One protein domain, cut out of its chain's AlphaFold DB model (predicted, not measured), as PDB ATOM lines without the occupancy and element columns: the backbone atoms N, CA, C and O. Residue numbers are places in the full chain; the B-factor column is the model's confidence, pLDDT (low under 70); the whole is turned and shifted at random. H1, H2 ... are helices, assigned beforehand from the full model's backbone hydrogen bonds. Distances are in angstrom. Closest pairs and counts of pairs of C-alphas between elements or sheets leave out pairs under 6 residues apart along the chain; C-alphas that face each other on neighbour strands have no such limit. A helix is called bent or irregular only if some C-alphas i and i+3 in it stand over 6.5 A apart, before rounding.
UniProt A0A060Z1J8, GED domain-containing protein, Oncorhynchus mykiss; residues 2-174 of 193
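What this domain is: This is residues 2 to 174 of the 193 residues of the protein "GED domain-containing protein" of Oncorhynchus mykiss (UniProt A0A060Z1J8). The domain is a long, thin rod, with the 45-residue helix H6 along most of its length and H3 running beside part of it the opposite way. The hairpin of H1 and H2 lies toward one end, with H7 and H8; H4 and H5 lie toward the other, where residues 83 to 95 and 97 to 103 stick out. The printed part has 173 residues with eight named helices, H1 to H8 in order, and no named strand: all helix. It is extended, with a radius of gyration of the C-alphas of 29.6 A and spans of 100 by 29 by 27 A.

Where its parts are: H1, residues 2 to 13, is 16.5 A long and begins at C-alpha 2 (258.946, 560.676, 425.433). H2 is residues 18 to 25, and H3 is residues 34 to 57, 34.5 A. H4 is residues 65 to 73, and H5 is residues 75 to 83. H6, residues 108 to 152, is 62.1 A long and irregular: C-alphas 109 and 112 are 7.5 A apart. H7 is residues 159 to 162; H8, residues 167 to 174, ends at C-alpha 174 (224.695, 568.480, 413.689).

How they stand to each other: H3 and H6 touch at a shallow tilt of 20 degrees, opposite ways; their closest C-alphas, of Gln 42 and Met 138, are 5.9 A apart. H1 touches H3 with residues 3 to 7 alone, closest at the C-alphas of Gln 3 and Ile 35, 6.8 A. H1 and H2 form a helical hairpin, closest at the C-alphas of Glu 11 and Arg 21, 6.8 A. H2 and H7 only just touch, with 3 pairs of C-alphas within 8 A, the closest those of Gln 19 and Leu 162, 5.2 A. H8 touches no helix. H4 touches H6 at a steep tilt of 42 degrees, closest at the C-alphas of Gly 70 and Val 117, 6.4 A. H5 is close to H6 but not clearly touching, with the C-alphas of Phe 78 and Leu 110 7.2 A apart. Every O i to N i+4 pair is within hydrogen-bond range in H1, H2, H3, H4 and H8, against 4 of 5 in H5 and 35 of 41 in H6; H7 is too short for such a pair.

The domain as a whole: The two C-alphas farthest apart, of Glu 91 and Ala 174, are 100.1 A apart. The printed part has no cut, and the link from H5 to H6, 24 residues, is long. The mean pLDDT of the printed part is 77.9; residues 26 to 33 and 76 to 110 are under 70.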
ATOM      1  N   VAL A   2     260.131 561.510 425.094       81.06
ATOM      2  CA  VAL A   2     258.946 560.676 425.433       81.06
ATOM      3  C   VAL A   2     257.751 561.485 425.959       81.06
ATOM      4  O   VAL A   2     256.620 561.276 425.536       81.06
ATOM      5  N   GLN A   3     258.000 562.459 426.833       82.81
ATOM      6  CA  GLN A   3     256.966 563.352 427.369       82.81
ATOM      7  C   GLN A   3     256.245 564.154 426.271       82.81
ATOM      8  O   GLN A   3     255.031 564.329 426.332       82.81
ATOM      9  N   ALA A   4     256.985 564.624 425.261       85.81
ATOM     10  CA  ALA A   4     256.415 565.350 424.128       85.81
ATOM     11  C   ALA A   4     255.529 564.428 423.282       85.81
ATOM     12  O   ALA A   4     254.414 564.809 422.947       85.81
ATOM     13  N   GLU A   5     255.963 563.189 423.033       88.25
ATOM     14  CA  GLU A   5     255.141 562.207 422.316       88.25
ATOM     15  C   GLU A   5     253.854 561.865 423.067       88.25
ATOM     16  O   GLU A   5     252.783 561.806 422.468       88.25
ATOM     17  N   PHE A   6     253.912 561.710 424.391       86.00
ATOM     18  CA  PHE A   6     252.703 561.468 425.182       86.00
ATOM     19  C   PHE A   6     251.731 562.647 425.101       86.00
ATOM     20  O   PHE A   6     250.525 562.433 424.969       86.00
ATOM     21  N   ARG A   7     252.243 563.884 425.114       86.69
ATOM     22  CA  ARG A   7     251.428 565.087 424.903       86.69
ATOM     23  C   ARG A   7     250.815 565.108 423.504       86.69
ATOM     24  O   ARG A   7     249.603 565.257 423.403       86.69
ATOM     25  N   ASN A   8     251.607 564.861 422.461       88.56
ATOM     26  CA  ASN A   8     251.144 564.821 421.071       88.56
ATOM     27  C   ASN A   8     250.012 563.801 420.878       88.56
ATOM     28  O   ASN A   8     248.982 564.113 420.280       88.56
ATOM     29  N   VAL A   9     250.174 562.590 421.422       87.38
ATOM     30  CA  VAL A   9     249.149 561.539 421.356       87.38
ATOM     31  C   VAL A   9     247.884 561.972 422.096       87.38
ATOM     32  O   VAL A   9     246.790 561.853 421.551       87.38
ATOM     33  N   CYS A  10     248.009 562.536 423.300       82.62
ATOM     34  CA  CYS A  10     246.854 563.029 424.052       82.62
ATOM     35  C   CYS A  10     246.122 564.166 423.318       82.62
ATOM     36  O   CYS A  10     244.891 564.186 423.278       82.62
ATOM     37  N   GLU A  11     246.854 565.096 422.704       84.81
ATOM     38  CA  GLU A  11     246.280 566.186 421.909       84.81
ATOM     39  C   GLU A  11     245.533 565.672 420.676       84.81
ATOM     40  O   GLU A  11     244.431 566.142 420.384       84.81
ATOM     41  N   ALA A  12     246.099 564.682 419.983       87.25
ATOM     42  CA  ALA A  12     245.474 564.058 418.824       87.25
ATOM     43  C   ALA A  12     244.213 563.266 419.209       87.25
ATOM     44  O   ALA A  12     243.172 563.419 418.567       87.25
ATOM     45  N   CYS A  13     244.278 562.460 420.274       84.50
ATOM     46  CA  CYS A  13     243.167 561.618 420.723       84.50
ATOM     47  C   CYS A  13     241.989 562.429 421.276       84.50
ATOM     48  O   CYS A  13     240.835 562.074 421.039       84.50
ATOM     49  N   PHE A  14     242.255 563.528 421.987       84.50
ATOM     50  CA  PHE A  14     241.220 564.317 422.666       84.50
ATOM     51  C   PHE A  14     240.931 565.661 421.988       84.50
ATOM     52  O   PHE A  14     240.373 566.566 422.609       84.50
ATOM     53  N   LYS A  15     241.259 565.802 420.697       84.38
ATOM     54  CA  LYS A  15     241.062 567.043 419.931       84.38
ATOM     55  C   LYS A  15     239.634 567.596 420.027       84.38
ATOM     56  O   LYS A  15     239.463 568.802 420.179       84.38
ATOM     57  N   SER A  16     238.631 566.724 419.947       85.44
ATOM     58  CA  SER A  16     237.210 567.098 419.953       85.44
ATOM     59  C   SER A  16     236.626 567.322 421.349       85.44
ATOM     60  O   SER A  16     235.556 567.916 421.451       85.44
ATOM     61  N   TYR A  17     237.311 566.874 422.407       86.12
ATOM     62  CA  TYR A  17     236.803 566.844 423.782       86.12
ATOM     63  C   TYR A  17     237.701 567.680 424.705       86.12
ATOM     64  O   TYR A  17     238.609 567.145 425.348       86.12
ATOM     65  N   PRO A  18     237.480 569.004 424.791       82.88
ATOM     66  CA  PRO A  18     238.367 569.911 425.516       82.88
ATOM     67  C   PRO A  18     238.475 569.613 427.017       82.88
ATOM     68  O   PRO A  18     239.541 569.829 427.587       82.88
ATOM     69  N   GLN A  19     237.411 569.106 427.653       80.81
ATOM     70  CA  GLN A  19     237.414 568.763 429.083       80.81
ATOM     71  C   GLN A  19     238.212 567.483 429.367       80.81
ATOM     72  O   GLN A  19     238.990 567.421 430.313       80.81
ATOM     73  N   LEU A  20     238.089 566.473 428.505       80.31
ATOM     74  CA  LEU A  20     238.904 565.261 428.589       80.31
ATOM     75  C   LEU A  20     240.381 565.560 428.299       80.31
ATOM     76  O   LEU A  20     241.281 565.052 428.966       80.31
ATOM     77  N   ARG A  21     240.629 566.465 427.348       81.38
ATOM     78  CA  ARG A  21     241.967 566.967 427.051       81.38
ATOM     79  C   ARG A  21     242.569 567.731 428.229       81.38
ATOM     80  O   ARG A  21     243.738 567.529 428.531       81.38
ATOM     81  N   SER A  22     241.813 568.609 428.890       77.25
ATOM     82  CA  SER A  22     242.315 569.375 430.037       77.25
ATOM     83  C   SER A  22     242.593 568.486 431.248       77.25
ATOM     84  O   SER A  22     243.576 568.730 431.941       77.25
ATOM     85  N   MET A  23     241.798 567.434 431.451       75.81
ATOM     86  CA  MET A  23     242.046 566.399 432.455       75.81
ATOM     87  C   MET A  23     243.371 565.664 432.189       75.81
ATOM     88  O   MET A  23     244.203 565.540 433.081       75.81
ATOM     89  N   ALA A  24     243.620 565.260 430.940       70.75
ATOM     90  CA  ALA A  24     244.851 564.559 430.570       70.75
ATOM     91  C   ALA A  24     246.103 565.464 430.515       70.75
ATOM     92  O   ALA A  24     247.205 565.008 430.822       70.75
ATOM     93  N   LEU A  25     245.962 566.732 430.106       70.38
ATOM     94  CA  LEU A  25     247.092 567.624 429.796       70.38
ATOM     95  C   LEU A  25     247.350 568.738 430.824       70.38
ATOM     96  O   LEU A  25     248.390 569.383 430.721       70.38
ATOM     97  N   SER A  26     246.427 568.984 431.765       58.53
ATOM     98  CA  SER A  26     246.389 570.123 432.706       58.53
ATOM     99  C   SER A  26     246.872 571.446 432.079       58.53
ATOM    100  O   SER A  26     248.053 571.793 432.102       58.53
ATOM    101  N   HIS A  27     245.960 572.202 431.471       44.28
ATOM    102  CA  HIS A  27     246.296 573.415 430.719       44.28
ATOM    103  C   HIS A  27     247.128 574.441 431.532       44.28
ATOM    104  O   HIS A  27     246.675 574.956 432.549       44.28
ATOM    105  N   ASN A  28     248.316 574.772 431.008       43.69
ATOM    106  CA  ASN A  28     249.057 576.041 431.116       43.69
ATOM    107  C   ASN A  28     248.969 576.818 432.447       43.69
ATOM    108  O   ASN A  28     248.274 577.830 432.502       43.69
ATOM    109  N   LYS A  29     249.743 576.395 433.460       41.12
ATOM    110  CA  LYS A  29     250.454 577.230 434.476       41.12
ATOM    111  C   LYS A  29     250.780 576.495 435.783       41.12
ATOM    112  O   LYS A  29     251.322 577.119 436.691       41.12
ATOM    113  N   ILE A  30     250.496 575.200 435.897       40.00
ATOM    114  CA  ILE A  30     250.818 574.426 437.102       40.00
ATOM    115  C   ILE A  30     251.871 573.369 436.739       40.00
ATOM    116  O   ILE A  30     251.684 572.671 435.742       40.00
ATOM    117  N   PRO A  31     252.964 573.227 437.509       41.59
ATOM    118  CA  PRO A  31     254.040 572.256 437.261       41.59
ATOM    119  C   PRO A  31     253.636 570.783 437.516       41.59
ATOM    120  O   PRO A  31     254.473 569.970 437.890       41.59
ATOM    121  N   GLN A  32     252.357 570.426 437.365       52.25
ATOM    122  CA  GLN A  32     251.777 569.147 437.798       52.25
ATOM    123  C   GLN A  32     250.806 568.583 436.750       52.25
ATOM    124  O   GLN A  32     249.682 568.208 437.080       52.25
ATOM    125  N   SER A  33     251.205 568.517 435.474       67.31
ATOM    126  CA  SER A  33     250.485 567.604 434.579       67.31
ATOM    127  C   SER A  33     250.812 566.170 434.994       67.31
ATOM    128  O   SER A  33     251.944 565.878 435.383       67.31
ATOM    129  N   LYS A  34     249.843 565.253 434.920       76.44
ATOM    130  CA  LYS A  34     250.056 563.841 435.287       76.44
ATOM    131  C   LYS A  34     251.202 563.200 434.521       76.44
ATOM    132  O   LYS A  34     251.950 562.393 435.066       76.44
ATOM    133  N   ILE A  35     251.344 563.590 433.255       83.75
ATOM    134  CA  ILE A  35     252.453 563.172 432.403       83.75
ATOM    135  C   ILE A  35     253.778 563.602 433.042       83.75
ATOM    136  O   ILE A  35     254.682 562.779 433.141       83.75
ATOM    137  N   ASP A  36     253.884 564.842 433.521       84.75
ATOM    138  CA  ASP A  36     255.102 565.347 434.167       84.75
ATOM    139  C   ASP A  36     255.351 564.649 435.503       84.75
ATOM    140  O   ASP A  36     256.466 564.212 435.761       84.75
ATOM    141  N   GLU A  37     254.313 564.463 436.321       86.94
ATOM    142  CA  GLU A  37     254.437 563.783 437.612       86.94
ATOM    143  C   GLU A  37     254.917 562.332 437.446       86.94
ATOM    144  O   GLU A  37     255.834 561.891 438.145       86.94
ATOM    145  N   ILE A  38     254.320 561.589 436.508       88.94
ATOM    146  CA  ILE A  38     254.737 560.222 436.185       88.94
ATOM    147  C   ILE A  38     256.179 560.223 435.683       88.94
ATOM    148  O   ILE A  38     256.977 559.417 436.163       88.94
ATOM    149  N   GLN A  39     256.523 561.113 434.748       89.00
ATOM    150  CA  GLN A  39     257.866 561.164 434.171       89.00
ATOM    151  C   GLN A  39     258.909 561.497 435.240       89.00
ATOM    152  O   GLN A  39     259.832 560.712 435.420       89.00
ATOM    153  N   THR A  40     258.720 562.539 436.052       90.88
ATOM    154  CA  THR A  40     259.654 562.891 437.137       90.88
ATOM    155  C   THR A  40     259.818 561.755 438.156       90.88
ATOM    156  O   THR A  40     260.933 561.469 438.611       90.88
ATOM    157  N   LYS A  41     258.734 561.043 438.499       92.38
ATOM    158  CA  LYS A  41     258.806 559.856 439.369       92.38
ATOM    159  C   LYS A  41     259.619 558.725 438.733       92.38
ATOM    160  O   LYS A  41     260.415 558.090 439.430       92.38
ATOM    161  N   GLN A  42     259.434 558.462 437.439       94.19
ATOM    162  CA  GLN A  42     260.200 557.433 436.734       94.19
ATOM    163  C   GLN A  42     261.660 557.831 436.533       94.19
ATOM    164  O   GLN A  42     262.525 556.993 436.765       94.19
ATOM    165  N   GLU A  43     261.958 559.090 436.220       93.62
ATOM    166  CA  GLU A  43     263.326 559.609 436.100       93.62
ATOM    167  C   GLU A  43     264.106 559.390 437.394       93.62
ATOM    168  O   GLU A  43     265.157 558.755 437.383       93.62
ATOM    169  N   THR A  44     263.530 559.799 438.527       95.38
ATOM    170  CA  THR A  44     264.143 559.612 439.851       95.38
ATOM    171  C   THR A  44     264.396 558.127 440.148       95.38
ATOM    172  O   THR A  44     265.434 557.739 440.692       95.38
ATOM    173  N   LYS A  45     263.448 557.261 439.770       95.44
ATOM    174  CA  LYS A  45     263.527 555.806 439.956       95.44
ATOM    175  C   LYS A  45     264.601 555.167 439.066       95.44
ATOM    176  O   LYS A  45     265.304 554.262 439.524       95.44
ATOM    177  N   VAL A  46     264.718 555.614 437.818       96.38
ATOM    178  CA  VAL A  46     265.720 555.168 436.840       96.38
ATOM    179  C   VAL A  46     267.110 555.607 437.272       96.38
ATOM    180  O   VAL A  46     268.009 554.776 437.362       96.38
ATOM    181  N   GLU A  47     267.268 556.880 437.623       96.25
ATOM    182  CA  GLU A  47     268.531 557.445 438.085       96.25
ATOM    183  C   GLU A  47     269.057 556.697 439.315       96.25
ATOM    184  O   GLU A  47     270.223 556.298 439.351       96.25
ATOM    185  N   LYS A  48     268.184 556.433 440.297       97.12
ATOM    186  CA  LYS A  48     268.539 555.642 441.480       97.12
ATOM    187  C   LYS A  48     269.044 554.247 441.097       97.12
ATOM    188  O   LYS A  48     270.111 553.854 441.560       97.12
ATOM    189  N   ARG A  49     268.334 553.528 440.220       96.25
ATOM    190  CA  ARG A  49     268.739 552.179 439.787       96.25
ATOM    191  C   ARG A  49     270.041 552.162 438.995       96.25
ATOM    192  O   ARG A  49     270.818 551.226 439.152       96.25
ATOM    193  N   ILE A  50     270.287 553.166 438.155       96.56
ATOM    194  CA  ILE A  50     271.550 553.284 437.414       96.56
ATOM    195  C   ILE A  50     272.707 553.500 438.394       96.56
ATOM    196  O   ILE A  50     273.714 552.802 438.309       96.56
ATOM    197  N   LYS A  51     272.551 554.406 439.368       96.25
ATOM    198  CA  LYS A  51     273.568 554.643 440.406       96.25
ATOM    199  C   LYS A  51     273.836 553.390 441.238       96.25
ATOM    200  O   LYS A  51     274.992 553.057 441.476       96.25
ATOM    201  N   GLU A  52     272.787 552.686 441.657       95.81
ATOM    202  CA  GLU A  52     272.907 551.414 442.377       95.81
ATOM    203  C   GLU A  52     273.652 550.367 441.543       95.81
ATOM    204  O   GLU A  52     274.584 549.748 442.046       95.81
ATOM    205  N   TYR A  53     273.309 550.221 440.260       93.94
ATOM    206  CA  TYR A  53     273.970 549.273 439.364       93.94
ATOM    207  C   TYR A  53     275.457 549.586 439.168       93.94
ATOM    208  O   TYR A  53     276.298 548.708 439.328       93.94
ATOM    209  N   ILE A  54     275.803 550.854 438.926       92.81
ATOM    210  CA  ILE A  54     277.204 551.290 438.822       92.81
ATOM    211  C   ILE A  54     277.957 551.035 440.134       92.81
ATOM    212  O   ILE A  54     279.106 550.598 440.115       92.81
ATOM    213  N   ASN A  55     277.326 551.275 441.286       93.62
ATOM    214  CA  ASN A  55     277.935 550.980 442.583       93.62
ATOM    215  C   ASN A  55     278.168 549.477 442.788       93.62
ATOM    216  O   ASN A  55     279.170 549.110 443.396       93.62
ATOM    217  N   MET A  56     277.293 548.614 442.263       91.38
ATOM    218  CA  MET A  56     277.502 547.164 442.292       91.38
ATOM    219  C   MET A  56     278.670 546.737 441.393       91.38
ATOM    220  O   MET A  56     279.508 545.960 441.840       91.38
ATOM    221  N   GLU A  57     278.805 547.295 440.185       88.75
ATOM    222  CA  GLU A  57     279.936 546.992 439.282       88.75
ATOM    223  C   GLU A  57     281.299 547.433 439.858       88.75
ATOM    224  O   GLU A  57     282.347 546.889 439.504       88.75
ATOM    225  N   ARG A  58     281.309 548.387 440.800       86.69
ATOM    226  CA  ARG A  58     282.522 548.807 441.528       86.69
ATOM    227  C   ARG A  58     283.015 547.797 442.560       86.69
ATOM    228  O   ARG A  58     284.160 547.912 442.985       86.69
ATOM    229  N   LEU A  59     282.193 546.829 442.970       86.81
ATOM    230  CA  LEU A  59     282.615 545.784 443.910       86.81
ATOM    231  C   LEU A  59     283.586 544.774 443.281       86.81
ATOM    232  O   LEU A  59     284.153 543.972 444.013       86.81
ATOM    233  N   VAL A  60     283.797 544.841 441.959       78.25
ATOM    234  CA  VAL A  60     284.702 543.988 441.175       78.25
ATOM    235  C   VAL A  60     284.481 542.505 441.452       78.25
ATOM    236  O   VAL A  60     285.144 541.884 442.281       78.25
ATOM    237  N   TYR A  61     283.544 541.915 440.712       79.44
ATOM    238  CA  TYR A  61     283.236 540.494 440.828       79.44
ATOM    239  C   TYR A  61     283.916 539.693 439.710       79.44
ATOM    240  O   TYR A  61     283.491 539.711 438.562       79.44
ATOM    241  N   THR A  62     284.986 538.975 440.051       72.31
ATOM    242  CA  THR A  62     285.826 538.224 439.094       72.31
ATOM    243  C   THR A  62     285.453 536.748 438.963       72.31
ATOM    244  O   THR A  62     286.062 536.018 438.186       72.31
ATOM    245  N   GLN A  63     284.459 536.283 439.719       74.38
ATOM    246  CA  GLN A  63     284.000 534.892 439.679       74.38
ATOM    247  C   GLN A  63     282.885 534.666 438.653       74.38
ATOM    248  O   GLN A  63     282.372 533.552 438.543       74.38
ATOM    249  N   ASP A  64     282.466 535.697 437.914       82.56
ATOM    250  CA  ASP A  64     281.428 535.503 436.912       82.56
ATOM    251  C   ASP A  64     281.947 534.759 435.673       82.56
ATOM    252  O   ASP A  64     283.098 534.873 435.243       82.56
ATOM    253  N   SER A  65     281.057 533.964 435.083       84.56
ATOM    254  CA  SER A  65     281.372 533.143 433.917       84.56
ATOM    255  C   SER A  65     281.719 533.969 432.677       84.56
ATOM    256  O   SER A  65     282.365 533.449 431.771       84.56
ATOM    257  N   ILE A  66     281.285 535.232 432.617       85.81
ATOM    258  CA  ILE A  66     281.507 536.135 431.480       85.81
ATOM    259  C   ILE A  66     282.957 536.624 431.494       85.81
ATOM    260  O   ILE A  66     283.620 536.588 430.467       85.81
ATOM    261  N   PHE A  67     283.474 536.988 432.660       84.12
ATOM    262  CA  PHE A  67     284.847 537.378 432.911       84.12
ATOM    263  C   PHE A  67     285.789 536.200 432.719       84.12
ATOM    264  O   PHE A  67     286.773 536.322 432.000       84.12
ATOM    265  N   ILE A  68     285.450 535.021 433.252       83.06
ATOM    266  CA  ILE A  68     286.240 533.803 433.012       83.06
ATOM    267  C   ILE A  68     286.307 533.482 431.514       83.06
ATOM    268  O   ILE A  68     287.355 533.069 431.016       83.06
ATOM    269  N   LYS A  69     285.201 533.663 430.785       86.19
ATOM    270  CA  LYS A  69     285.180 533.497 429.331       86.19
ATOM    271  C   LYS A  69     286.024 534.568 428.633       86.19
ATOM    272  O   LYS A  69     286.877 534.199 427.839       86.19
ATOM    273  N   GLY A  70     285.880 535.844 428.989       84.56
ATOM    274  CA  GLY A  70     286.692 536.936 428.444       84.56
ATOM    275  C   GLY A  70     288.191 536.705 428.650       84.56
ATOM    276  O   GLY A  70     288.981 536.857 427.725       84.56
ATOM    277  N   LEU A  71     288.595 536.204 429.821       82.31
ATOM    278  CA  LEU A  71     289.988 535.830 430.070       82.31
ATOM    279  C   LEU A  71     290.481 534.694 429.159       82.31
ATOM    280  O   LEU A  71     291.652 534.665 428.781       82.31
ATOM    281  N   LYS A  72     289.611 533.743 428.802       81.38
ATOM    282  CA  LYS A  72     289.944 532.675 427.847       81.38
ATOM    283  C   LYS A  72     290.006 533.191 426.414       81.38
ATOM    284  O   LYS A  72     290.871 532.740 425.669       81.38
ATOM    285  N   ASP A  73     289.135 534.120 426.050       82.81
ATOM    286  CA  ASP A  73     289.071 534.684 424.702       82.81
ATOM    287  C   ASP A  73     290.309 535.566 424.421       82.81
ATOM    288  O   ASP A  73     290.902 535.476 423.350       82.81
ATOM    289  N   HIS A  74     290.809 536.296 425.428       78.12
ATOM    290  CA  HIS A  74     292.054 537.081 425.351       78.12
ATOM    291  C   HIS A  74     293.337 536.271 425.634       78.12
ATOM    292  O   HIS A  74     294.436 536.819 425.696       78.12
ATOM    293  N   LYS A  75     293.240 534.938 425.761       71.44
ATOM    294  CA  LYS A  75     294.362 534.047 426.113       71.44
ATOM    295  C   LYS A  75     295.568 534.144 425.177       71.44
ATOM    296  O   LYS A  75     296.687 533.971 425.648       71.44
ATOM    297  N   ALA A  76     295.358 534.376 423.882       66.94
ATOM    298  CA  ALA A  76     296.453 534.533 422.922       66.94
ATOM    299  C   ALA A  76     297.232 535.839 423.162       66.94
ATOM    300  O   ALA A  76     298.453 535.808 423.258       66.94
ATOM    301  N   GLN A  77     296.519 536.943 423.401       68.12
ATOM    302  CA  GLN A  77     297.108 538.255 423.693       68.12
ATOM    303  C   GLN A  77     297.885 538.247 425.017       68.12
ATOM    304  O   GLN A  77     298.973 538.802 425.117       68.12
ATOM    305  N   PHE A  78     297.371 537.539 426.029       67.75
ATOM    306  CA  PHE A  78     298.080 537.364 427.297       67.75
ATOM    307  C   PHE A  78     299.347 536.502 427.176       67.75
ATOM    308  O   PHE A  78     300.254 536.650 427.991       67.75
ATOM    309  N   LYS A  79     299.413 535.577 426.206       65.31
ATOM    310  CA  LYS A  79     300.614 534.768 425.944       65.31
ATOM    311  C   LYS A  79     301.693 535.582 425.235       65.31
ATOM    312  O   LYS A  79     302.831 535.555 425.687       65.31
ATOM    313  N   GLU A  80     301.321 536.347 424.211       62.69
ATOM    314  CA  GLU A  80     302.237 537.248 423.495       62.69
ATOM    315  C   GLU A  80     302.869 538.274 424.450       62.69
ATOM    316  O   GLU A  80     304.086 538.416 424.471       62.69
ATOM    317  N   ALA A  81     302.085 538.872 425.357       59.88
ATOM    318  CA  ALA A  81     302.597 539.796 426.379       59.88
ATOM    319  C   ALA A  81     303.600 539.158 427.368       59.88
ATOM    320  O   ALA A  81     304.437 539.846 427.951       59.88
ATOM    321  N   ILE A  82     303.529 537.838 427.586       60.66
ATOM    322  CA  ILE A  82     304.479 537.095 428.432       60.66
ATOM    323  C   ILE A  82     305.736 536.699 427.641       60.66
ATOM    324  O   ILE A  82     306.817 536.618 428.228       60.66
ATOM    325  N   GLU A  83     305.600 536.431 426.341       58.09
ATOM    326  CA  GLU A  83     306.688 536.022 425.444       58.09
ATOM    327  C   GLU A  83     307.536 537.219 424.975       58.09
ATOM    328  O   GLU A  83     308.759 537.109 424.963       58.09
ATOM    329  N   GLU A  84     306.939 538.387 424.710       54.44
ATOM    330  CA  GLU A  84     307.665 539.612 424.318       54.44
ATOM    331  C   GLU A  84     308.630 540.132 425.406       54.44
ATOM    332  O   GLU A  84     309.643 540.756 425.091       54.44
ATOM    333  N   GLU A  85     308.369 539.845 426.689       50.19
ATOM    334  CA  GLU A  85     309.251 540.218 427.809       50.19
ATOM    335  C   GLU A  85     310.265 539.126 428.207       50.19
ATOM    336  O   GLU A  85     311.192 539.404 428.978       50.19
ATOM    337  N   ARG A  86     310.118 537.879 427.732       49.75
ATOM    338  CA  ARG A  86     311.058 536.790 428.044       49.75
ATOM    339  C   ARG A  86     312.119 536.652 426.960       49.75
ATOM    340  O   ARG A  86     312.014 535.847 426.047       49.75
ATOM    341  N   PHE A  87     313.225 537.360 427.149       50.22
ATOM    342  CA  PHE A  87     314.492 537.015 426.508       50.22
ATOM    343  C   PHE A  87     315.112 535.804 427.233       50.22
ATOM    344  O   PHE A  87     316.005 536.025 428.031       50.22
ATOM    345  N   TYR A  88     314.623 534.562 427.071       44.66
ATOM    346  CA  TYR A  88     315.389 533.340 427.424       44.66
ATOM    347  C   TYR A  88     314.827 532.038 426.801       44.66
ATOM    348  O   TYR A  88     313.662 531.972 426.424       44.66
ATOM    349  N   ASP A  89     315.739 531.061 426.717       39.88
ATOM    350  CA  ASP A  89     315.867 529.818 425.924       39.88
ATOM    351  C   ASP A  89     314.612 528.959 425.585       39.88
ATOM    352  O   ASP A  89     313.753 528.768 426.448       39.88
ATOM    353  N   PRO A  90     314.532 528.336 424.381       45.78
ATOM    354  CA  PRO A  90     313.358 527.596 423.881       45.78
ATOM    355  C   PRO A  90     313.049 526.206 424.485       45.78
ATOM    356  O   PRO A  90     312.158 525.534 423.966       45.78
ATOM    357  N   GLU A  91     313.752 525.721 425.515       46.66
ATOM    358  CA  GLU A  91     313.698 524.291 425.901       46.66
ATOM    359  C   GLU A  91     312.716 523.905 427.030       46.66
ATOM    360  O   GLU A  91     312.573 522.722 427.319       46.66
ATOM    361  N   GLU A  92     311.946 524.831 427.615       43.50
ATOM    362  CA  GLU A  92     310.922 524.506 428.640       43.50
ATOM    363  C   GLU A  92     309.470 524.618 428.128       43.50
ATOM    364  O   GLU A  92     308.565 525.086 428.824       43.50
ATOM    365  N   ILE A  93     309.206 524.175 426.895       46.81
ATOM    366  CA  ILE A  93     307.835 524.005 426.382       46.81
ATOM    367  C   ILE A  93     307.418 522.545 426.578       46.81
ATOM    368  O   ILE A  93     307.180 521.816 425.619       46.81
ATOM    369  N   GLU A  94     307.316 522.105 427.832       42.12
ATOM    370  CA  GLU A  94     306.597 520.872 428.149       42.12
ATOM    371  C   GLU A  94     305.350 521.195 428.981       42.12
ATOM    372  O   GLU A  94     305.395 521.668 430.112       42.12
ATOM    373  N   ASP A  95     304.211 520.975 428.324       40.88
ATOM    374  CA  ASP A  95     302.859 520.891 428.870       40.88
ATOM    375  C   ASP A  95     302.246 522.160 429.507       40.88
ATOM    376  O   ASP A  95     301.770 522.202 430.644       40.88
ATOM    377  N   ILE A  96     302.115 523.211 428.689       47.44
ATOM    378  CA  ILE A  96     301.303 524.407 428.998       47.44
ATOM    379  C   ILE A  96     299.805 524.041 429.140       47.44
ATOM    380  O   ILE A  96     299.009 524.856 429.602       47.44
ATOM    381  N   THR A  97     299.379 522.834 428.752       44.66
ATOM    382  CA  THR A  97     297.980 522.384 428.806       44.66
ATOM    383  C   THR A  97     297.532 521.922 430.196       44.66
ATOM    384  O   THR A  97     296.373 522.156 430.547       44.66
ATOM    385  N   ALA A  98     298.425 521.369 431.023       43.19
ATOM    386  CA  ALA A  98     298.087 520.859 432.359       43.19
ATOM    387  C   ALA A  98     298.048 521.943 433.461       43.19
ATOM    388  O   ALA A  98     297.282 521.840 434.422       43.19
ATOM    389  N   THR A  99     298.790 523.044 433.289       40.31
ATOM    390  CA  THR A  99     298.896 524.158 434.262       40.31
ATOM    391  C   THR A  99     297.874 525.281 433.991       40.31
ATOM    392  O   THR A  99     298.014 526.418 434.433       40.31
ATOM    393  N   PHE A 100     296.792 525.000 433.252       44.38
ATOM    394  CA  PHE A 100     295.681 525.953 433.052       44.38
ATOM    395  C   PHE A 100     294.712 526.035 434.239       44.38
ATOM    396  O   PHE A 100     293.775 526.837 434.229       44.38
ATOM    397  N   ASN A 101     294.959 525.238 435.277       44.12
ATOM    398  CA  ASN A 101     294.215 525.274 436.521       44.12
ATOM    399  C   ASN A 101     294.854 526.319 437.450       44.12
ATOM    400  O   ASN A 101     295.865 526.075 438.099       44.12
ATOM    401  N   SER A 102     294.235 527.500 437.510       49.88
ATOM    402  CA  SER A 102     294.419 528.540 438.535       49.88
ATOM    403  C   SER A 102     295.727 529.351 438.567       49.88
ATOM    404  O   SER A 102     295.670 530.483 439.037       49.88
ATOM    405  N   THR A 103     296.876 528.861 438.093       48.66
ATOM    406  CA  THR A 103     298.177 529.531 438.354       48.66
ATOM    407  C   THR A 103     298.719 530.380 437.200       48.66
ATOM    408  O   THR A 103     299.451 531.335 437.441       48.66
ATOM    409  N   THR A 104     298.325 530.121 435.948       53.78
ATOM    410  CA  THR A 104     298.796 530.888 434.767       53.78
ATOM    411  C   THR A 104     298.305 532.331 434.737       53.78
ATOM    412  O   THR A 104     299.002 533.216 434.244       53.78
ATOM    413  N   PHE A 105     297.137 532.598 435.317       52.28
ATOM    414  CA  PHE A 105     296.659 533.959 435.511       52.28
ATOM    415  C   PHE A 105     297.229 534.592 436.787       52.28
ATOM    416  O   PHE A 105     297.119 535.797 436.938       52.28
ATOM    417  N   ASP A 106     297.873 533.868 437.699       54.03
ATOM    418  CA  ASP A 106     298.305 534.398 439.006       54.03
ATOM    419  C   ASP A 106     299.604 535.235 438.952       54.03
ATOM    420  O   ASP A 106     300.265 535.513 439.952       54.03
ATOM    421  N   SER A 107     300.001 535.671 437.755       59.22
ATOM    422  CA  SER A 107     301.091 536.624 437.600       59.22
ATOM    423  C   SER A 107     300.575 538.046 437.809       59.22
ATOM    424  O   SER A 107     299.749 538.543 437.037       59.22
ATOM    425  N   ARG A 108     301.134 538.752 438.803       61.69
ATOM    426  CA  ARG A 108     300.935 540.202 439.002       61.69
ATOM    427  C   ARG A 108     301.226 541.026 437.737       61.69
ATOM    428  O   ARG A 108     300.719 542.140 437.629       61.69
ATOM    429  N   LYS A 109     301.986 540.485 436.779       64.56
ATOM    430  CA  LYS A 109     302.298 541.139 435.501       64.56
ATOM    431  C   LYS A 109     301.095 541.278 434.564       64.56
ATOM    432  O   LYS A 109     301.035 542.252 433.837       64.56
ATOM    433  N   LEU A 110     300.118 540.369 434.635       69.62
ATOM    434  CA  LEU A 110     298.930 540.372 433.764       69.62
ATOM    435  C   LEU A 110     297.763 541.199 434.333       69.62
ATOM    436  O   LEU A 110     296.659 541.217 433.794       69.62
ATOM    437  N   THR A 111     297.972 541.847 435.481       73.19
ATOM    438  CA  THR A 111     296.966 542.686 436.146       73.19
ATOM    439  C   THR A 111     296.390 543.796 435.252       73.19
ATOM    440  O   THR A 111     295.166 543.935 435.265       73.19
ATOM    441  N   PRO A 112     297.184 544.572 434.477       79.31
ATOM    442  CA  PRO A 112     296.625 545.615 433.615       79.31
ATOM    443  C   PRO A 112     295.749 545.038 432.498       79.31
ATOM    444  O   PRO A 112     294.652 545.541 432.269       79.31
ATOM    445  N   ASP A 113     296.165 543.940 431.871       80.38
ATOM    446  CA  ASP A 113     295.430 543.367 430.742       80.38
ATOM    447  C   ASP A 113     294.122 542.703 431.203       80.38
ATOM    448  O   ASP A 113     293.066 542.879 430.594       80.38
ATOM    449  N   LYS A 114     294.141 542.011 432.352       81.44
ATOM    450  CA  LYS A 114     292.918 541.499 432.997       81.44
ATOM    451  C   LYS A 114     291.942 542.612 433.366       81.44
ATOM    452  O   LYS A 114     290.729 542.418 433.291       81.44
ATOM    453  N   LEU A 115     292.465 543.753 433.810       85.12
ATOM    454  CA  LEU A 115     291.655 544.920 434.130       85.12
ATOM    455  C   LEU A 115     291.043 545.521 432.856       85.12
ATOM    456  O   LEU A 115     289.885 545.932 432.887       85.12
ATOM    457  N   GLY A 116     291.771 545.496 431.736       87.06
ATOM    458  CA  GLY A 116     291.246 545.830 430.410       87.06
ATOM    459  C   GLY A 116     290.029 544.981 430.041       87.06
ATOM    460  O   GLY A 116     288.961 545.531 429.774       87.06
ATOM    461  N   VAL A 117     290.148 543.654 430.149       87.75
ATOM    462  CA  VAL A 117     289.031 542.721 429.900       87.75
ATOM    463  C   VAL A 117     287.855 542.974 430.849       87.75
ATOM    464  O   VAL A 117     286.697 542.938 430.435       87.75
ATOM    465  N   TYR A 118     288.123 543.274 432.124       88.75
ATOM    466  CA  TYR A 118     287.065 543.616 433.078       88.75
ATOM    467  C   TYR A 118     286.296 544.874 432.651       88.75
ATOM    468  O   TYR A 118     285.064 544.865 432.631       88.75
ATOM    469  N   TYR A 119     286.999 545.945 432.272       89.25
ATOM    470  CA  TYR A 119     286.358 547.183 431.831       89.25
ATOM    471  C   TYR A 119     285.577 547.020 430.529       89.25
ATOM    472  O   TYR A 119     284.506 547.609 430.402       89.25
ATOM    473  N   GLU A 120     286.061 546.201 429.595       90.62
ATOM    474  CA  GLU A 120     285.323 545.874 428.374       90.62
ATOM    475  C   GLU A 120     283.983 545.199 428.700       90.62
ATOM    476  O   GLU A 120     282.935 545.587 428.178       90.62
ATOM    477  N   ILE A 121     283.984 544.250 429.637       90.38
ATOM    478  CA  ILE A 121     282.764 543.560 430.067       90.38
ATOM    479  C   ILE A 121     281.806 544.511 430.789       90.38
ATOM    480  O   ILE A 121     280.608 544.505 430.500       90.38
ATOM    481  N   VAL A 122     282.306 545.341 431.710       91.38
ATOM    482  CA  VAL A 122     281.479 546.340 432.410       91.38
ATOM    483  C   VAL A 122     280.863 547.318 431.412       91.38
ATOM    484  O   VAL A 122     279.683 547.653 431.531       91.38
ATOM    485  N   TYR A 123     281.623 547.740 430.401       92.00
ATOM    486  CA  TYR A 123     281.117 548.598 429.337       92.00
ATOM    487  C   TYR A 123     279.945 547.945 428.593       92.00
ATOM    488  O   TYR A 123     278.896 548.574 428.465       92.00
ATOM    489  N   GLN A 124     280.076 546.681 428.178       92.44
ATOM    490  CA  GLN A 124     278.992 545.949 427.507       92.44
ATOM    491  C   GLN A 124     277.753 545.813 428.401       92.44
ATOM    492  O   GLN A 124     276.642 546.126 427.982       92.44
ATOM    493  N   ARG A 125     277.932 545.444 429.676       92.25
ATOM    494  CA  ARG A 125     276.818 545.337 430.635       92.25
ATOM    495  C   ARG A 125     276.070 546.648 430.806       92.25
ATOM    496  O   ARG A 125     274.843 546.652 430.834       92.25
ATOM    497  N   LEU A 126     276.793 547.762 430.922       93.19
ATOM    498  CA  LEU A 126     276.184 549.085 431.025       93.19
ATOM    499  C   LEU A 126     275.480 549.482 429.723       93.19
ATOM    500  O   LEU A 126     274.381 550.038 429.785       93.19
ATOM    501  N   ALA A 127     276.077 549.169 428.570       94.69
ATOM    502  CA  ALA A 127     275.503 549.423 427.253       94.69
ATOM    503  C   ALA A 127     274.204 548.637 427.012       94.69
ATOM    504  O   ALA A 127     273.306 549.154 426.354       94.69
ATOM    505  N   ASP A 128     274.059 547.451 427.601       94.69
ATOM    506  CA  ASP A 128     272.819 546.676 427.554       94.69
ATOM    507  C   ASP A 128     271.807 547.159 428.604       94.69
ATOM    508  O   ASP A 128     270.640 547.444 428.312       94.69
ATOM    509  N   TYR A 129     272.246 547.269 429.858       94.19
ATOM    510  CA  TYR A 129     271.368 547.504 431.000       94.19
ATOM    511  C   TYR A 129     270.747 548.903 431.000       94.19
ATOM    512  O   TYR A 129     269.540 549.034 431.218       94.19
ATOM    513  N   VAL A 130     271.534 549.954 430.742       95.38
ATOM    514  CA  VAL A 130     271.049 551.341 430.838       95.38
ATOM    515  C   VAL A 130     269.940 551.624 429.813       95.38
ATOM    516  O   VAL A 130     268.872 552.090 430.232       95.38
ATOM    517  N   PRO A 131     270.090 551.309 428.509       95.94
ATOM    518  CA  PRO A 131     269.014 551.503 427.540       95.94
ATOM    519  C   PRO A 131     267.776 550.659 427.841       95.94
ATOM    520  O   PRO A 131     266.659 551.174 427.744       95.94
ATOM    521  N   MET A 132     267.943 549.394 428.254       96.44
ATOM    522  CA  MET A 132     266.813 548.542 428.647       96.44
ATOM    523  C   MET A 132     266.022 549.152 429.805       96.44
ATOM    524  O   MET A 132     264.788 549.158 429.787       96.44
ATOM    525  N   LEU A 133     266.722 549.696 430.799       95.62
ATOM    526  CA  LEU A 133     266.110 550.277 431.983       95.62
ATOM    527  C   LEU A 133     265.358 551.573 431.654       95.62
ATOM    528  O   LEU A 133     264.219 551.751 432.090       95.62
ATOM    529  N   ILE A 134     265.949 552.435 430.822       94.75
ATOM    530  CA  ILE A 134     265.278 553.631 430.301       94.75
ATOM    531  C   ILE A 134     264.016 553.226 429.529       94.75
ATOM    532  O   ILE A 134     262.936 553.733 429.822       94.75
ATOM    533  N   LEU A 135     264.109 552.277 428.593       94.50
ATOM    534  CA  LEU A 135     262.962 551.840 427.792       94.50
ATOM    535  C   LEU A 135     261.830 551.269 428.662       94.50
ATOM    536  O   LEU A 135     260.651 551.549 428.428       94.50
ATOM    537  N   GLN A 136     262.174 550.467 429.667       94.75
ATOM    538  CA  GLN A 136     261.190 549.852 430.548       94.75
ATOM    539  C   GLN A 136     260.463 550.899 431.398       94.75
ATOM    540  O   GLN A 136     259.234 550.924 431.401       94.75
ATOM    541  N   PHE A 137     261.190 551.767 432.099       94.69
ATOM    542  CA  PHE A 137     260.577 552.676 433.070       94.69
ATOM    543  C   PHE A 137     260.064 553.965 432.428       94.69
ATOM    544  O   PHE A 137     258.915 554.334 432.656       94.69
ATOM    545  N   MET A 138     260.867 554.620 431.583       93.31
ATOM    546  CA  MET A 138     260.514 555.924 431.004       93.31
ATOM    547  C   MET A 138     259.415 555.831 429.948       93.31
ATOM    548  O   MET A 138     258.643 556.780 429.795       93.31
ATOM    549  N   LEU A 139     259.334 554.706 429.226       92.06
ATOM    550  CA  LEU A 139     258.334 554.493 428.179       92.06
ATOM    551  C   LEU A 139     257.238 553.515 428.613       92.06
ATOM    552  O   LEU A 139     256.089 553.931 428.753       92.06
ATOM    553  N   LYS A 140     257.561 552.228 428.809       93.38
ATOM    554  CA  LYS A 140     256.533 551.187 429.014       93.38
ATOM    555  C   LYS A 140     255.758 551.383 430.317       93.38
ATOM    556  O   LYS A 140     254.528 551.379 430.311       93.38
ATOM    557  N   GLU A 141     256.462 551.557 431.430       94.19
ATOM    558  CA  GLU A 141     255.834 551.715 432.744       94.19
ATOM    559  C   GLU A 141     255.129 553.068 432.853       94.19
ATOM    560  O   GLU A 141     253.974 553.101 433.276       94.19
ATOM    561  N   SER A 142     255.756 554.154 432.379       91.75
ATOM    562  CA  SER A 142     255.121 555.475 432.251       91.75
ATOM    563  C   SER A 142     253.805 555.430 431.478       91.75
ATOM    564  O   SER A 142     252.805 555.951 431.965       91.75
ATOM    565  N   ALA A 143     253.772 554.778 430.309       90.38
ATOM    566  CA  ALA A 143     252.549 554.639 429.518       90.38
ATOM    567  C   ALA A 143     251.463 553.882 430.294       90.38
ATOM    568  O   ALA A 143     250.322 554.334 430.371       90.38
ATOM    569  N   LYS A 144     251.825 552.760 430.932       92.06
ATOM    570  CA  LYS A 144     250.890 551.967 431.740       92.06
ATOM    571  C   LYS A 144     250.318 552.773 432.910       92.06
ATOM    572  O   LYS A 144     249.111 552.739 433.129       92.06
ATOM    573  N   MET A 145     251.162 553.491 433.654       90.44
ATOM    574  CA  MET A 145     250.706 554.334 434.764       90.44
ATOM    575  C   MET A 145     249.809 555.463 434.277       90.44
ATOM    576  O   MET A 145     248.796 555.727 434.913       90.44
ATOM    577  N   LEU A 146     250.137 556.088 433.144       87.94
ATOM    578  CA  LEU A 146     249.307 557.137 432.563       87.94
ATOM    579  C   LEU A 146     247.913 556.605 432.210       87.94
ATOM    580  O   LEU A 146     246.919 557.226 432.577       87.94
ATOM    581  N   CYS A 147     247.826 555.432 431.575       85.50
ATOM    582  CA  CYS A 147     246.544 554.795 431.278       85.50
ATOM    583  C   CYS A 147     245.726 554.526 432.546       85.50
ATOM    584  O   CYS A 147     244.549 554.873 432.584       85.50
ATOM    585  N   ILE A 148     246.345 553.948 433.580       87.00
ATOM    586  CA  ILE A 148     245.668 553.661 434.853       87.00
ATOM    587  C   ILE A 148     245.176 554.960 435.496       87.00
ATOM    588  O   ILE A 148     243.999 555.078 435.802       87.00
ATOM    589  N   GLN A 149     246.030 555.978 435.604       84.00
ATOM    590  CA  GLN A 149     245.661 557.242 436.242       84.00
ATOM    591  C   GLN A 149     244.551 558.001 435.512       84.00
ATOM    592  O   GLN A 149     243.774 558.696 436.163       84.00
ATOM    593  N   ILE A 150     244.493 557.931 434.180       79.69
ATOM    594  CA  ILE A 150     243.395 558.525 433.401       79.69
ATOM    595  C   ILE A 150     242.113 557.704 433.588       79.69
ATOM    596  O   ILE A 150     241.024 558.266 433.665       79.69
ATOM    597  N   MET A 151     242.227 556.373 433.667       81.56
ATOM    598  CA  MET A 151     241.089 555.492 433.923       81.56
ATOM    599  C   MET A 151     240.503 555.703 435.317       81.56
ATOM    600  O   MET A 151     239.287 555.739 435.429       81.56
ATOM    601  N   ASP A 152     241.331 555.877 436.342       82.81
ATOM    602  CA  ASP A 152     240.878 556.093 437.721       82.81
ATOM    603  C   ASP A 152     240.128 557.426 437.875       82.81
ATOM    604  O   ASP A 152     239.192 557.537 438.659       82.81
ATOM    605  N   GLU A 153     240.468 558.438 437.072       74.69
ATOM    606  CA  GLU A 153     239.786 559.740 437.087       74.69
ATOM    607  C   GLU A 153     238.353 559.721 436.563       74.69
ATOM    608  O   GLU A 153     237.621 560.690 436.758       74.69
ATOM    609  N   ARG A 154     237.929 558.641 435.901       71.88
ATOM    610  CA  ARG A 154     236.533 558.510 435.474       71.88
ATOM    611  C   ARG A 154     235.597 558.253 436.656       71.88
ATOM    612  O   ARG A 154     234.401 558.524 436.544       71.88
ATOM    613  N   ASP A 155     236.114 557.700 437.752       76.31
ATOM    614  CA  ASP A 155     235.294 557.275 438.880       76.31
ATOM    615  C   ASP A 155     234.774 558.514 439.619       76.31
ATOM    616  O   ASP A 155     235.517 559.264 440.248       76.31
ATOM    617  N   GLY A 156     233.466 558.761 439.498       72.19
ATOM    618  CA  GLY A 156     232.803 559.945 440.054       72.19
ATOM    619  C   GLY A 156     232.846 561.194 439.163       72.19
ATOM    620  O   GLY A 156     232.342 562.239 439.574       72.19
ATOM    621  N   ALA A 157     233.399 561.108 437.948       77.81
ATOM    622  CA  ALA A 157     233.404 562.222 437.006       77.81
ATOM    623  C   ALA A 157     232.033 562.423 436.336       77.81
ATOM    624  O   ALA A 157     231.340 561.472 435.970       77.81
ATOM    625  N   ASP A 158     231.668 563.686 436.102       83.44
ATOM    626  CA  ASP A 158     230.520 564.034 435.265       83.44
ATOM    627  C   ASP A 158     230.837 563.708 433.798       83.44
ATOM    628  O   ASP A 158     231.496 564.475 433.089       83.44
ATOM    629  N   VAL A 159     230.358 562.548 433.348       83.25
ATOM    630  CA  VAL A 159     230.570 562.028 431.992       83.25
ATOM    631  C   VAL A 159     230.024 562.982 430.928       83.25
ATOM    632  O   VAL A 159     230.635 563.125 429.870       83.25
ATOM    633  N   VAL A 160     228.912 563.674 431.202       84.75
ATOM    634  CA  VAL A 160     228.289 564.602 430.244       84.75
ATOM    635  C   VAL A 160     229.194 565.807 430.029       84.75
ATOM    636  O   VAL A 160     229.418 566.229 428.893       84.75
ATOM    637  N   LYS A 161     229.768 566.328 431.114       84.06
ATOM    638  CA  LYS A 161     230.754 567.405 431.045       84.06
ATOM    639  C   LYS A 161     232.066 566.939 430.414       84.06
ATOM    640  O   LYS A 161     232.648 567.674 429.624       84.06
ATOM    641  N   LEU A 162     232.537 565.735 430.725       82.38
ATOM    642  CA  LEU A 162     233.813 565.224 430.213       82.38
ATOM    643  C   LEU A 162     233.777 564.980 428.697       82.38
ATOM    644  O   LEU A 162     234.730 565.307 427.987       82.38
ATOM    645  N   LEU A 163     232.653 564.453 428.205       85.00
ATOM    646  CA  LEU A 163     232.398 564.179 426.790       85.00
ATOM    647  C   LEU A 163     231.736 565.358 426.063       85.00
ATOM    648  O   LEU A 163     231.258 565.201 424.939       85.00
ATOM    649  N   SER A 164     231.709 566.550 426.665       84.56
ATOM    650  CA  SER A 164     231.228 567.737 425.968       84.56
ATOM    651  C   SER A 164     232.194 568.075 424.833       84.56
ATOM    652  O   SER A 164     233.381 568.319 425.075       84.56
ATOM    653  N   GLU A 165     231.692 568.079 423.604       84.62
ATOM    654  CA  GLU A 165     232.482 568.456 422.436       84.62
ATOM    655  C   GLU A 165     232.743 569.961 422.384       84.62
ATOM    656  O   GLU A 165     232.007 570.767 422.959       84.62
ATOM    657  N   ASP A 166     233.763 570.346 421.618       81.69
ATOM    658  CA  ASP A 166     233.899 571.735 421.197       81.69
ATOM    659  C   ASP A 166     232.623 572.192 420.462       81.69
ATOM    660  O   ASP A 166     232.121 571.537 419.542       81.69
ATOM    661  N   SER A 167     232.105 573.351 420.867       79.19
ATOM    662  CA  SER A 167     230.863 573.941 420.375       79.19
ATOM    663  C   SER A 167     230.853 574.091 418.848       79.19
ATOM    664  O   SER A 167     229.802 573.965 418.216       79.19
ATOM    665  N   MET A 168     232.016 574.332 418.230       83.69
ATOM    666  CA  MET A 168     232.126 574.415 416.770       83.69
ATOM    667  C   MET A 168     231.991 573.055 416.083       83.69
ATOM    668  O   MET A 168     231.209 572.927 415.136       83.69
ATOM    669  N   GLU A 169     232.706 572.038 416.565       85.25
ATOM    670  CA  GLU A 169     232.649 570.683 416.007       85.25
ATOM    671  C   GLU A 169     231.265 570.057 416.206       85.25
ATOM    672  O   GLU A 169     230.709 569.481 415.267       85.25
ATOM    673  N   GLY A 170     230.649 570.279 417.372       85.69
ATOM    674  CA  GLY A 170     229.287 569.834 417.657       85.69
ATOM    675  C   GLY A 170     228.261 570.434 416.690       85.69
ATOM    676  O   GLY A 170     227.457 569.706 416.100       85.69
ATOM    677  N   ARG A 171     228.327 571.753 416.437       88.12
ATOM    678  CA  ARG A 171     227.467 572.420 415.440       88.12
ATOM    679  C   ARG A 171     227.702 571.890 414.027       88.12
ATOM    680  O   ARG A 171     226.741 571.635 413.300       88.12
ATOM    681  N   ARG A 172     228.967 571.705 413.633       90.69
ATOM    682  CA  ARG A 172     229.332 571.175 412.312       90.69
ATOM    683  C   ARG A 172     228.769 569.769 412.107       90.69
ATOM    684  O   ARG A 172     228.161 569.506 411.067       90.69
ATOM    685  N   ARG A 173     228.910 568.889 413.102       89.56
ATOM    686  CA  ARG A 173     228.363 567.526 413.079       89.56
ATOM    687  C   ARG A 173     226.840 567.526 412.968       89.56
ATOM    688  O   ARG A 173     226.310 566.828 412.108       89.56
ATOM    689  N   ALA A 174     226.151 568.346 413.762       92.12
ATOM    690  CA  ALA A 174     224.695 568.480 413.689       92.12
ATOM    691  C   ALA A 174     224.227 568.933 412.292       92.12
ATOM    692  O   ALA A 174     223.289 568.366 411.732       92.12
TER     693      ALA A 174